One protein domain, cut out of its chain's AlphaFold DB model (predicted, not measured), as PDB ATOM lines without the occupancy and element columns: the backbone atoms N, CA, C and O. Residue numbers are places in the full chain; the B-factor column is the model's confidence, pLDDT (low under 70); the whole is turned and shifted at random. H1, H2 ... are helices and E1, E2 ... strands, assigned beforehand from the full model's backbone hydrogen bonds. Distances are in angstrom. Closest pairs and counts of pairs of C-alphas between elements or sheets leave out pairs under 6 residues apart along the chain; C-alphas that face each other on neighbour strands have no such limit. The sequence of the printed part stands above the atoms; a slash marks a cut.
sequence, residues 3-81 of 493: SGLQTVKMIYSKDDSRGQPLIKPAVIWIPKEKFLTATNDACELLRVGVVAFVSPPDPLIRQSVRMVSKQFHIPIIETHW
ATOM      1  N   SER A   3      97.664  95.632 104.333       38.50
ATOM      2  CA  SER A   3      98.562  95.791 105.483       38.50
ATOM      3  C   SER A   3      99.333  97.102 105.341       38.50
ATOM      4  O   SER A   3      99.856  97.409 104.274       38.50
ATOM      5  N   GLY A   4      99.358  97.924 106.386       41.78
ATOM      6  CA  GLY A   4     100.057  99.208 106.351       41.78
ATOM      7  C   GLY A   4     101.525  99.062 106.736       41.78
ATOM      8  O   GLY A   4     101.797  98.717 107.881       41.78
ATOM      9  N   LEU A   5     102.448  99.384 105.830       45.25
ATOM     10  CA  LEU A   5     103.845  99.655 106.158       45.25
ATOM     11  C   LEU A   5     103.966 101.100 106.636       45.25
ATOM     12  O   LEU A   5     103.735 102.042 105.875       45.25
ATOM     13  N   GLN A   6     104.308 101.272 107.906       55.81
ATOM     14  CA  GLN A   6     104.435 102.577 108.538       55.81
ATOM     15  C   GLN A   6     105.911 102.932 108.706       55.81
ATOM     16  O   GLN A   6     106.738 102.107 109.091       55.81
ATOM     17  N   THR A   7     106.249 104.180 108.421       54.22
ATOM     18  CA  THR A   7     107.594 104.725 108.584       54.22
ATOM     19  C   THR A   7     107.552 106.057 109.286       54.22
ATOM     20  O   THR A   7     106.554 106.778 109.255       54.22
ATOM     21  N   VAL A   8     108.658 106.376 109.936       54.44
ATOM     22  CA  VAL A   8     108.808 107.571 110.746       54.44
ATOM     23  C   VAL A   8     109.769 108.506 110.021       54.44
ATOM     24  O   VAL A   8     110.920 108.141 109.800       54.44
ATOM     25  N   LYS A   9     109.318 109.700 109.624       42.53
ATOM     26  CA  LYS A   9     110.157 110.725 108.984       42.53
ATOM     27  C   LYS A   9     110.451 111.849 109.975       42.53
ATOM     28  O   LYS A   9     109.522 112.354 110.596       42.53
ATOM     29  N   MET A  10     111.706 112.288 110.091       45.44
ATOM     30  CA  MET A  10     112.026 113.519 110.827       45.44
ATOM     31  C   MET A  10     111.962 114.740 109.905       45.44
ATOM     32  O   MET A  10     112.501 114.733 108.799       45.44
ATOM     33  N   ILE A  11     111.293 115.789 110.371       49.12
ATOM     34  CA  ILE A  11     111.166 117.092 109.726       49.12
ATOM     35  C   ILE A  11     111.777 118.126 110.675       49.12
ATOM     36  O   ILE A  11     111.327 118.296 111.806       49.12
ATOM     37  N   TYR A  12     112.798 118.839 110.210       47.06
ATOM     38  CA  TYR A  12     113.307 120.010 110.917       47.06
ATOM     39  C   TYR A  12     112.401 121.201 110.590       47.06
ATOM     40  O   TYR A  12     112.327 121.619 109.432       47.06
ATOM     41  N   SER A  13     111.683 121.728 111.589       40.97
ATOM     42  CA  SER A  13     110.989 123.011 111.440       40.97
ATOM     43  C   SER A  13     112.037 124.119 111.351       40.97
ATOM     44  O   SER A  13     112.918 124.203 112.205       40.97
ATOM     45  N   LYS A  14     111.958 124.957 110.314       46.69
ATOM     46  CA  LYS A  14     112.843 126.119 110.137       46.69
ATOM     47  C   LYS A  14     112.455 127.316 111.015       46.69
ATOM     48  O   LYS A  14     113.162 128.314 110.965       46.69
ATOM     49  N   ASP A  15     111.369 127.221 111.786       49.97
ATOM     50  CA  ASP A  15     110.665 128.400 112.301       49.97
ATOM     51  C   ASP A  15     110.393 128.384 113.811       49.97
ATOM     52  O   ASP A  15     109.480 129.045 114.291       49.97
ATOM     53  N   ASP A  16     111.182 127.645 114.594       41.69
ATOM     54  CA  ASP A  16     111.127 127.810 116.044       41.69
ATOM     55  C   ASP A  16     112.525 127.811 116.659       41.69
ATOM     56  O   ASP A  16     113.320 126.883 116.505       41.69
ATOM     57  N   SER A  17     112.809 128.881 117.394       46.50
ATOM     58  CA  SER A  17     114.050 129.139 118.139       46.50
ATOM     59  C   SER A  17     114.324 128.126 119.270       46.50
ATOM     60  O   SER A  17     115.292 128.256 120.021       46.50
ATOM     61  N   ARG A  18     113.518 127.061 119.353       49.59
ATOM     62  CA  ARG A  18     113.742 125.830 120.116       49.59
ATOM     63  C   ARG A  18     113.592 124.633 119.177       49.59
ATOM     64  O   ARG A  18     112.568 123.962 119.190       49.59
ATOM     65  N   GLY A  19     114.600 124.379 118.344       48.62
ATOM     66  CA  GLY A  19     114.602 123.320 117.326       48.62
ATOM     67  C   GLY A  19     114.409 121.902 117.879       48.62
ATOM     68  O   GLY A  19     115.369 121.146 118.010       48.62
ATOM     69  N   GLN A  20     113.168 121.518 118.178       47.06
ATOM     70  CA  GLN A  20     112.788 120.131 118.418       47.06
ATOM     71  C   GLN A  20     112.401 119.493 117.075       47.06
ATOM     72  O   GLN A  20     111.572 120.051 116.351       47.06
ATOM     73  N   PRO A  21     113.006 118.353 116.695       50.97
ATOM     74  CA  PRO A  21     112.669 117.680 115.448       50.97
ATOM     75  C   PRO A  21     111.212 117.205 115.490       50.97
ATOM     76  O   PRO A  21     110.814 116.472 116.397       50.97
ATOM     77  N   LEU A  22     110.415 117.617 114.502       54.31
ATOM     78  CA  LEU A  22     109.025 117.194 114.361       54.31
ATOM     79  C   LEU A  22     108.996 115.878 113.588       54.31
ATOM     80  O   LEU A  22     109.601 115.751 112.527       54.31
ATOM     81  N   ILE A  23     108.287 114.886 114.100       57.34
ATOM     82  CA  ILE A  23     108.234 113.566 113.481       57.34
ATOM     83  C   ILE A  23     106.904 113.395 112.777       57.34
ATOM     84  O   ILE A  23     105.856 113.610 113.376       57.34
ATOM     85  N   LYS A  24     106.942 112.998 111.506       60.69
ATOM     86  CA  LYS A  24     105.749 112.761 110.699       60.69
ATOM     87  C   LYS A  24     105.673 111.290 110.288       60.69
ATOM     88  O   LYS A  24     106.645 110.780 109.720       60.69
ATOM     89  N   PRO A  25     104.540 110.604 110.516       65.00
ATOM     90  CA  PRO A  25     104.346 109.264 109.988       65.00
ATOM     91  C   PRO A  25     104.174 109.317 108.463       65.00
ATOM     92  O   PRO A  25     103.432 110.145 107.929       65.00
ATOM     93  N   ALA A  26     104.842 108.414 107.755       66.44
ATOM     94  CA  ALA A  26     104.636 108.139 106.340       66.44
ATOM     95  C   ALA A  26     104.167 106.691 106.203       66.44
ATOM     96  O   ALA A  26     104.831 105.769 106.674       66.44
ATOM     97  N   VAL A  27     102.992 106.483 105.609       70.06
ATOM     98  CA  VAL A  27     102.363 105.161 105.575       70.06
ATOM     99  C   VAL A  27     102.051 104.742 104.153       70.06
ATOM    100  O   VAL A  27     101.348 105.457 103.441       70.06
ATOM    101  N   ILE A  28     102.507 103.551 103.782       73.25
ATOM    102  CA  ILE A  28     102.179 102.890 102.521       73.25
ATOM    103  C   ILE A  28     101.276 101.698 102.822       73.25
ATOM    104  O   ILE A  28     101.475 100.971 103.792       73.25
ATOM    105  N   TRP A  29     100.239 101.510 102.015       76.38
ATOM    106  CA  TRP A  29      99.355 100.354 102.116       76.38
ATOM    107  C   TRP A  29      99.752  99.307 101.088       76.38
ATOM    108  O   TRP A  29      99.742  99.585  99.892       76.38
ATOM    109  N   ILE A  30     100.052  98.100 101.556       76.88
ATOM    110  CA  ILE A  30     100.516  96.991 100.729       76.88
ATOM    111  C   ILE A  30      99.475  95.864 100.810       76.88
ATOM    112  O   ILE A  30      99.146  95.404 101.910       76.88
ATOM    113  N   PRO A  31      98.903  95.418  99.678       79.31
ATOM    114  CA  PRO A  31      98.060  94.226  99.641       79.31
ATOM    115  C   PRO A  31      98.830  92.991 100.107       79.31
ATOM    116  O   PRO A  31      99.988  92.811  99.734       79.31
ATOM    117  N   LYS A  32      98.182  92.117 100.885       77.62
ATOM    118  CA  LYS A  32      98.811  90.888 101.401       77.62
ATOM    119  C   LYS A  32      99.376  90.001 100.290       77.62
ATOM    120  O   LYS A  32     100.443  89.421 100.462       77.62
ATOM    121  N   GLU A  33      98.711  89.943  99.135       80.12
ATOM    122  CA  GLU A  33      99.161  89.126  98.001       80.12
ATOM    123  C   GLU A  33     100.455  89.663  97.366       80.12
ATOM    124  O   GLU A  33     101.168  88.932  96.682       80.12
ATOM    125  N   LYS A  34     100.790  90.936  97.612       81.19
ATOM    126  CA  LYS A  34     101.970  91.618  97.069       81.19
ATOM    127  C   LYS A  34     103.107  91.736  98.091       81.19
ATOM    128  O   LYS A  34     103.888  92.680  98.047       81.19
ATOM    129  N   PHE A  35     103.255  90.768  98.998       79.81
ATOM    130  CA  PHE A  35     104.344  90.777  99.989       79.81
ATOM    131  C   PHE A  35     105.751  90.848  99.358       79.81
ATOM    132  O   PHE A  35     106.683  91.353  99.983       79.81
ATOM    133  N   LEU A  36     105.895  90.387  98.109       79.81
ATOM    134  CA  LEU A  36     107.138  90.448  97.341       79.81
ATOM    135  C   LEU A  36     107.511  91.877  96.911       79.81
ATOM    136  O   LEU A  36     108.694  92.185  96.818       79.81
ATOM    137  N   THR A  37     106.530  92.761  96.669       83.56
ATOM    138  CA  THR A  37     106.802  94.174  96.332       83.56
ATOM    139  C   THR A  37     107.086  95.015  97.569       83.56
ATOM    140  O   THR A  37     107.637  96.104  97.447       83.56
ATOM    141  N   ALA A  38     106.783  94.494  98.762       85.31
ATOM    142  CA  ALA A  38     106.963  95.217 100.012       85.31
ATOM    143  C   ALA A  38     108.418  95.615 100.287       85.31
ATOM    144  O   ALA A  38     108.658  96.619 100.952       85.31
ATOM    145  N   THR A  39     109.390  94.858  99.773       86.94
ATOM    146  CA  THR A  39     110.813  95.221  99.844       86.94
ATOM    147  C   THR A  39     111.111  96.471  99.021       86.94
ATOM    148  O   THR A  39     111.766  97.382  99.522       86.94
ATOM    149  N   ASN A  40     110.589  96.558  97.793       87.81
ATOM    150  CA  ASN A  40     110.725  97.741  96.945       87.81
ATOM    151  C   ASN A  40     110.011  98.946  97.562       87.81
ATOM    152  O   ASN A  40     110.603 100.018  97.642       87.81
ATOM    153  N   ASP A  41     108.792  98.758  98.070       86.12
ATOM    154  CA  ASP A  41     108.031  99.822  98.736       86.12
ATOM    155  C   ASP A  41     108.759 100.333  99.993       86.12
ATOM    156  O   ASP A  41     108.827 101.540 100.241       86.12
ATOM    157  N   ALA A  42     109.376  99.431 100.765       85.06
ATOM    158  CA  ALA A  42     110.228  99.803 101.892       85.06
ATOM    159  C   ALA A  42     111.478 100.576 101.436       85.06
ATOM    160  O   ALA A  42     111.824 101.578 102.058       85.06
ATOM    161  N   CYS A  43     112.126 100.168 100.341       85.69
ATOM    162  CA  CYS A  43     113.268 100.879  99.757       85.69
ATOM    163  C   CYS A  43     112.898 102.281  99.242       85.69
ATOM    164  O   CYS A  43     113.687 103.213  99.408       85.69
ATOM    165  N   GLU A  44     111.709 102.472  98.664       86.06
ATOM    166  CA  GLU A  44     111.228 103.806  98.277       86.06
ATOM    167  C   GLU A  44     111.046 104.709  99.503       86.06
ATOM    168  O   GLU A  44     111.441 105.875  99.480       86.06
ATOM    169  N   LEU A  45     110.554 104.165 100.621       80.94
ATOM    170  CA  LEU A  45     110.481 104.918 101.877       80.94
ATOM    171  C   LEU A  45     111.863 105.312 102.405       80.94
ATOM    172  O   LEU A  45     112.015 106.407 102.949       80.94
ATOM    173  N   LEU A  46     112.890 104.489 102.183       81.56
ATOM    174  CA  LEU A  46     114.265 104.857 102.531       81.56
ATOM    175  C   LEU A  46     114.762 106.068 101.751       81.56
ATOM    176  O   LEU A  46     115.405 106.939 102.338       81.56
ATOM    177  N   ARG A  47     114.411 106.180 100.465       81.44
ATOM    178  CA  ARG A  47     114.776 107.349  99.645       81.44
ATOM    179  C   ARG A  47     114.167 108.650 100.169       81.44
ATOM    180  O   ARG A  47     114.749 109.713  99.985       81.44
ATOM    181  N   VAL A  48     113.023 108.572 100.851       76.88
ATOM    182  CA  VAL A  48     112.342 109.727 101.463       76.88
ATOM    183  C   VAL A  48     113.046 110.215 102.744       76.88
ATOM    184  O   VAL A  48     112.776 111.336 103.192       76.88
ATOM    185  N   GLY A  49     113.958 109.417 103.316       69.38
ATOM    186  CA  GLY A  49     114.717 109.747 104.525       69.38
ATOM    187  C   GLY A  49     113.961 109.423 105.815       69.38
ATOM    188  O   GLY A  49     113.682 110.311 106.621       69.38
ATOM    189  N   VAL A  50     113.588 108.155 105.993       74.56
ATOM    190  CA  VAL A  50     112.925 107.659 107.212       74.56
ATOM    191  C   VAL A  50     113.949 107.256 108.277       74.56
ATOM    192  O   VAL A  50     115.028 106.766 107.955       74.56
ATOM    193  N   VAL A  51     113.615 107.467 109.551       71.75
ATOM    194  CA  VAL A  51     114.495 107.197 110.705       71.75
ATOM    195  C   VAL A  51     114.190 105.877 111.410       71.75
ATOM    196  O   VAL A  51     115.044 105.360 112.125       71.75
ATOM    197  N   ALA A  52     112.987 105.333 111.218       74.94
ATOM    198  CA  ALA A  52     112.574 104.044 111.759       74.94
ATOM    199  C   ALA A  52     111.406 103.449 110.958       74.94
ATOM    200  O   ALA A  52     110.584 104.181 110.390       74.94
ATOM    201  N   PHE A  53     111.313 102.121 110.968       80.25
ATOM    202  CA  PHE A  53     110.154 101.369 110.495       80.25
ATOM    203  C   PHE A  53     109.242 101.011 111.666       80.25
ATOM    204  O   PHE A  53     109.717 100.614 112.724       80.25
ATOM    205  N   VAL A  54     107.931 101.076 111.469       83.00
ATOM    206  CA  VAL A  54     106.963 100.434 112.361       83.00
ATOM    207  C   VAL A  54     106.470  99.178 111.655       83.00
ATOM    208  O   VAL A  54     106.036  99.224 110.499       83.00
ATOM    209  N   SER A  55     106.615  98.050 112.339       79.00
ATOM    210  CA  SER A  55     106.401  96.727 111.776       79.00
ATOM    211  C   SER A  55     104.950  96.550 111.314       79.00
ATOM    212  O   SER A  55     104.023  96.844 112.074       79.00
ATOM    213  N   PRO A  56     104.721  96.069 110.082       83.06
ATOM    214  CA  PRO A  56     103.379  95.766 109.615       83.06
ATOM    215  C   PRO A  56     102.802  94.552 110.375       83.06
ATOM    216  O   PRO A  56     103.541  93.654 110.781       83.06
ATOM    217  N   PRO A  57     101.470  94.480 110.545       75.88
ATOM    218  CA  PRO A  57     100.827  93.398 111.296       75.88
ATOM    219  C   PRO A  57     100.901  92.041 110.585       75.88
ATOM    220  O   PRO A  57     100.866  90.997 111.231       75.88
ATOM    221  N   ASP A  58     100.972  92.047 109.253       81.75
ATOM    222  CA  ASP A  58     101.026  90.828 108.451       81.75
ATOM    223  C   ASP A  58     102.428  90.190 108.496       81.75
ATOM    224  O   ASP A  58     103.405  90.882 108.192       81.75
ATOM    225  N   PRO A  59     102.555  88.891 108.836       80.62
ATOM    226  CA  PRO A  59     103.849  88.247 109.061       80.62
ATOM    227  C   PRO A  59     104.726  88.189 107.804       80.62
ATOM    228  O   PRO A  59     105.947  88.311 107.909       80.62
ATOM    229  N   LEU A  60     104.129  88.052 106.614       83.69
ATOM    230  CA  LEU A  60     104.885  87.949 105.362       83.69
ATOM    231  C   LEU A  60     105.484  89.303 104.973       83.69
ATOM    232  O   LEU A  60     106.674  89.404 104.675       83.69
ATOM    233  N   ILE A  61     104.678  90.364 105.041       85.94
ATOM    234  CA  ILE A  61     105.138  91.736 104.761       85.94
ATOM    235  C   ILE A  61     106.144  92.180 105.829       85.94
ATOM    236  O   ILE A  61     107.144  92.827 105.513       85.94
ATOM    237  N   ARG A  62     105.921  91.792 107.088       85.31
ATOM    238  CA  ARG A  62     106.851  92.051 108.188       85.31
ATOM    239  C   ARG A  62     108.229  91.490 107.904       85.31
ATOM    240  O   ARG A  62     109.211  92.204 108.096       85.31
ATOM    241  N   GLN A  63     108.308  90.259 107.412       85.50
ATOM    242  CA  GLN A  63     109.594  89.649 107.115       85.50
ATOM    243  C   GLN A  63     110.341  90.397 106.003       85.50
ATOM    244  O   GLN A  63     111.534  90.671 106.149       85.50
ATOM    245  N   SER A  64     109.638  90.832 104.953       87.31
ATOM    246  CA  SER A  64     110.206  91.687 103.899       87.31
ATOM    247  C   SER A  64     110.795  92.991 104.461       87.31
ATOM    248  O   SER A  64     111.909  93.381 104.111       87.31
ATOM    249  N   VAL A  65     110.085  93.652 105.378       85.75
ATOM    250  CA  VAL A  65     110.532  94.914 105.997       85.75
ATOM    251  C   VAL A  65     111.689  94.678 106.972       85.75
ATOM    252  O   VAL A  65     112.645  95.455 106.981       85.75
ATOM    253  N   ARG A  66     111.666  93.580 107.741       85.06
ATOM    254  CA  ARG A  66     112.770  93.169 108.629       85.06
ATOM    255  C   ARG A  66     114.059  92.919 107.849       85.06
ATOM    256  O   ARG A  66     115.129  93.299 108.320       85.06
ATOM    257  N   MET A  67     113.976  92.334 106.652       85.00
ATOM    258  CA  MET A  67     115.144  92.147 105.783       85.00
ATOM    259  C   MET A  67     115.776  93.485 105.382       85.00
ATOM    260  O   MET A  67     116.986  93.655 105.524       85.00
ATOM    261  N   VAL A  68     114.962  94.455 104.949       85.12
ATOM    262  CA  VAL A  68     115.424  95.806 104.582       85.12
ATOM    263  C   VAL A  68     116.002  96.536 105.800       85.12
ATOM    264  O   VAL A  68     117.108  97.069 105.735       85.12
ATOM    265  N   SER A  69     115.307  96.494 106.938       81.94
ATOM    266  CA  SER A  69     115.770  97.051 108.217       81.94
ATOM    267  C   SER A  69     117.144  96.502 108.617       81.94
ATOM    268  O   SER A  69     118.049  97.279 108.924       81.94
ATOM    269  N   LYS A  70     117.340  95.179 108.532       80.88
ATOM    270  CA  LYS A  70     118.612  94.518 108.853       80.88
ATOM    271  C   LYS A  70     119.727  94.885 107.872       80.88
ATOM    272  O   LYS A  70     120.855  95.087 108.308       80.88
ATOM    273  N   GLN A  71     119.420  94.971 106.579       83.31
ATOM    274  CA  GLN A  71     120.398  95.302 105.540       83.31
ATOM    275  C   GLN A  71     120.905  96.745 105.664       83.31
ATOM    276  O   GLN A  71     122.102  96.997 105.540       83.31
ATOM    277  N   PHE A  72     119.997  97.692 105.913       81.88
ATOM    278  CA  PHE A  72     120.310  99.123 105.963       81.88
ATOM    279  C   PHE A  72     120.524  99.659 107.385       81.88
ATOM    280  O   PHE A  72     120.751 100.853 107.550       81.88
ATOM    281  N   HIS A  73     120.504  98.788 108.399       75.31
ATOM    282  CA  HIS A  73     120.694  99.134 109.813       75.31
ATOM    283  C   HIS A  73     119.679 100.160 110.339       75.31
ATOM    284  O   HIS A  73     120.002 101.019 111.159       75.31
ATOM    285  N   ILE A  74     118.436 100.067 109.868       79.50
ATOM    286  CA  ILE A  74     117.362 100.988 110.248       79.50
ATOM    287  C   ILE A  74     116.525 100.328 111.333       79.50
ATOM    288  O   ILE A  74     116.078  99.198 111.123       79.50
ATOM    289  N   PRO A  75     116.283 100.996 112.472       77.38
ATOM    290  CA  PRO A  75     115.536 100.392 113.557       77.38
ATOM    291  C   PRO A  75     114.094 100.090 113.137       77.38
ATOM    292  O   PRO A  75     113.434 100.915 112.499       77.38
ATOM    293  N   ILE A  76     113.602  98.913 113.515       79.62
ATOM    294  CA  ILE A  76     112.204  98.510 113.369       79.62
ATOM    295  C   ILE A  76     111.555  98.381 114.744       79.62
ATOM    296  O   ILE A  76     112.128  97.819 115.677       79.62
ATOM    297  N   ILE A  77     110.348  98.914 114.873       82.75
ATOM    298  CA  ILE A  77     109.546  98.801 116.083       82.75
ATOM    299  C   ILE A  77     108.427  97.825 115.839       82.75
ATOM    300  O   ILE A  77     107.598  98.015 114.951       82.75
ATOM    301  N   GLU A  78     108.388  96.803 116.672       80.12
ATOM    302  CA  GLU A  78     107.365  95.782 116.627       80.12
ATOM    303  C   GLU A  78     106.275  96.078 117.650       80.12
ATOM    304  O   GLU A  78     106.533  96.344 118.826       80.12
ATOM    305  N   THR A  79     105.037  96.039 117.169       78.88
ATOM    306  CA  THR A  79     103.822  96.308 117.948       78.88
ATOM    307  C   THR A  79     102.896  95.097 117.975       78.88
ATOM    308  O   THR A  79     101.706  95.230 118.230       78.88
ATOM    309  N   HIS A  80     103.416  93.919 117.652       77.88
ATOM    310  CA  HIS A  80     102.676  92.667 117.625       77.88
ATOM    311  C   HIS A  80     103.481  91.601 118.362       77.88
ATOM    312  O   HIS A  80     104.700  91.705 118.526       77.88
ATOM    313  N   TRP A  81     102.797  90.525 118.726       77.94
ATOM    314  CA  TRP A  81     103.457  89.305 119.160       77.94
ATOM    315  C   TRP A  81     104.440  88.829 118.090       77.94
ATOM    316  O   TRP A  81     104.077  88.708 116.916       77.94
TER     317      TRP A  81
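AT A GLANCE: This is residues 3 to 81 of the 493 residues of the protein "Glutamate receptor, ionotropic kainate" of Echinococcus granulosus (UniProt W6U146). A strongly twisted sheet of four strands has two helices, H1 and H2, packed side by side over one face and no named helix over the other. Its longest part is the hairpin of E1 and E2, whose loop sticks out at residues 14 to 19, while E3 and the short E4 widen the sheet beside E1. The printed part has 79 residues with two named helices and four named strands, in the order E1, E2, H1, E3, H2, E4; the sheet runs E2, E1, E3, E4 and is mixed. The class is mixed, helices and strands, in two layers, helices on one face of a sheet. The whole is only just compact, close to loose, with a radius of gyration of the C-alphas of 13.5 A, and elongated, spanning 46 by 26 by 22 A.

HOW THE PARTS SIT: E1, residues 3 to 11, and E2, residues 22 to 31, form an antiparallel hairpin at 158 degrees, with N 7 and O 26 within hydrogen-bond range at 2.8 A. E3, residues 50 to 54, is antiparallel to E1 at 150 degrees, with N 51 and O 8 at 2.8 A. E4, residues 76 to 78, is parallel to E3 at 22 degrees, with N 77 and O 53 at 2.8 A. E2 and E4 are the edge strands and are apart. H1, residues 38 to 47, is on the sheet at a height of 8.3 A, over E1 and along the strands, at 9 degrees to E1 on the local plane. H2, residues 59 to 72, is on the same face at a height of 8.8 A, over E1 and E3, along the strands at 24 degrees to E3 on the local plane. H1 and H2 touch, the closest C-alphas being those of Thr 39 and Ser 64, 5.4 A apart; they run the same way at a steep tilt of 38 degrees, only just past shallow. E2, H1 and E3 form a split strand-helix-strand unit, two strands running the same way with E1 between them; E3, H2 and E4 form a strand-helix-strand unit of parallel neighbours. Both crossovers are right-handed. In H1 and H2 every O i to N i+4 pair is within hydrogen-bond range.

IN THESE COORDINATES: E1 begins at C-alpha 3 (98.562, 95.791, 105.483) and is 25.1 A long; E2 is 29.4 A. H1 is 14.4 A long, E3 10.7 A and H2 20.0 A, ending at C-alpha 72 (120.310, 99.123, 105.963). E4, 6.4 A, ends at C-alpha 78 (107.365, 95.782, 116.627).

THE WHOLE: The C-alphas farthest apart, of Ser 17 and Glu 33, are 47.2 A apart. The printed part has no cut and no long link. Its mean pLDDT is 71.4; residues 3 to 26 and residue 49 are under 70.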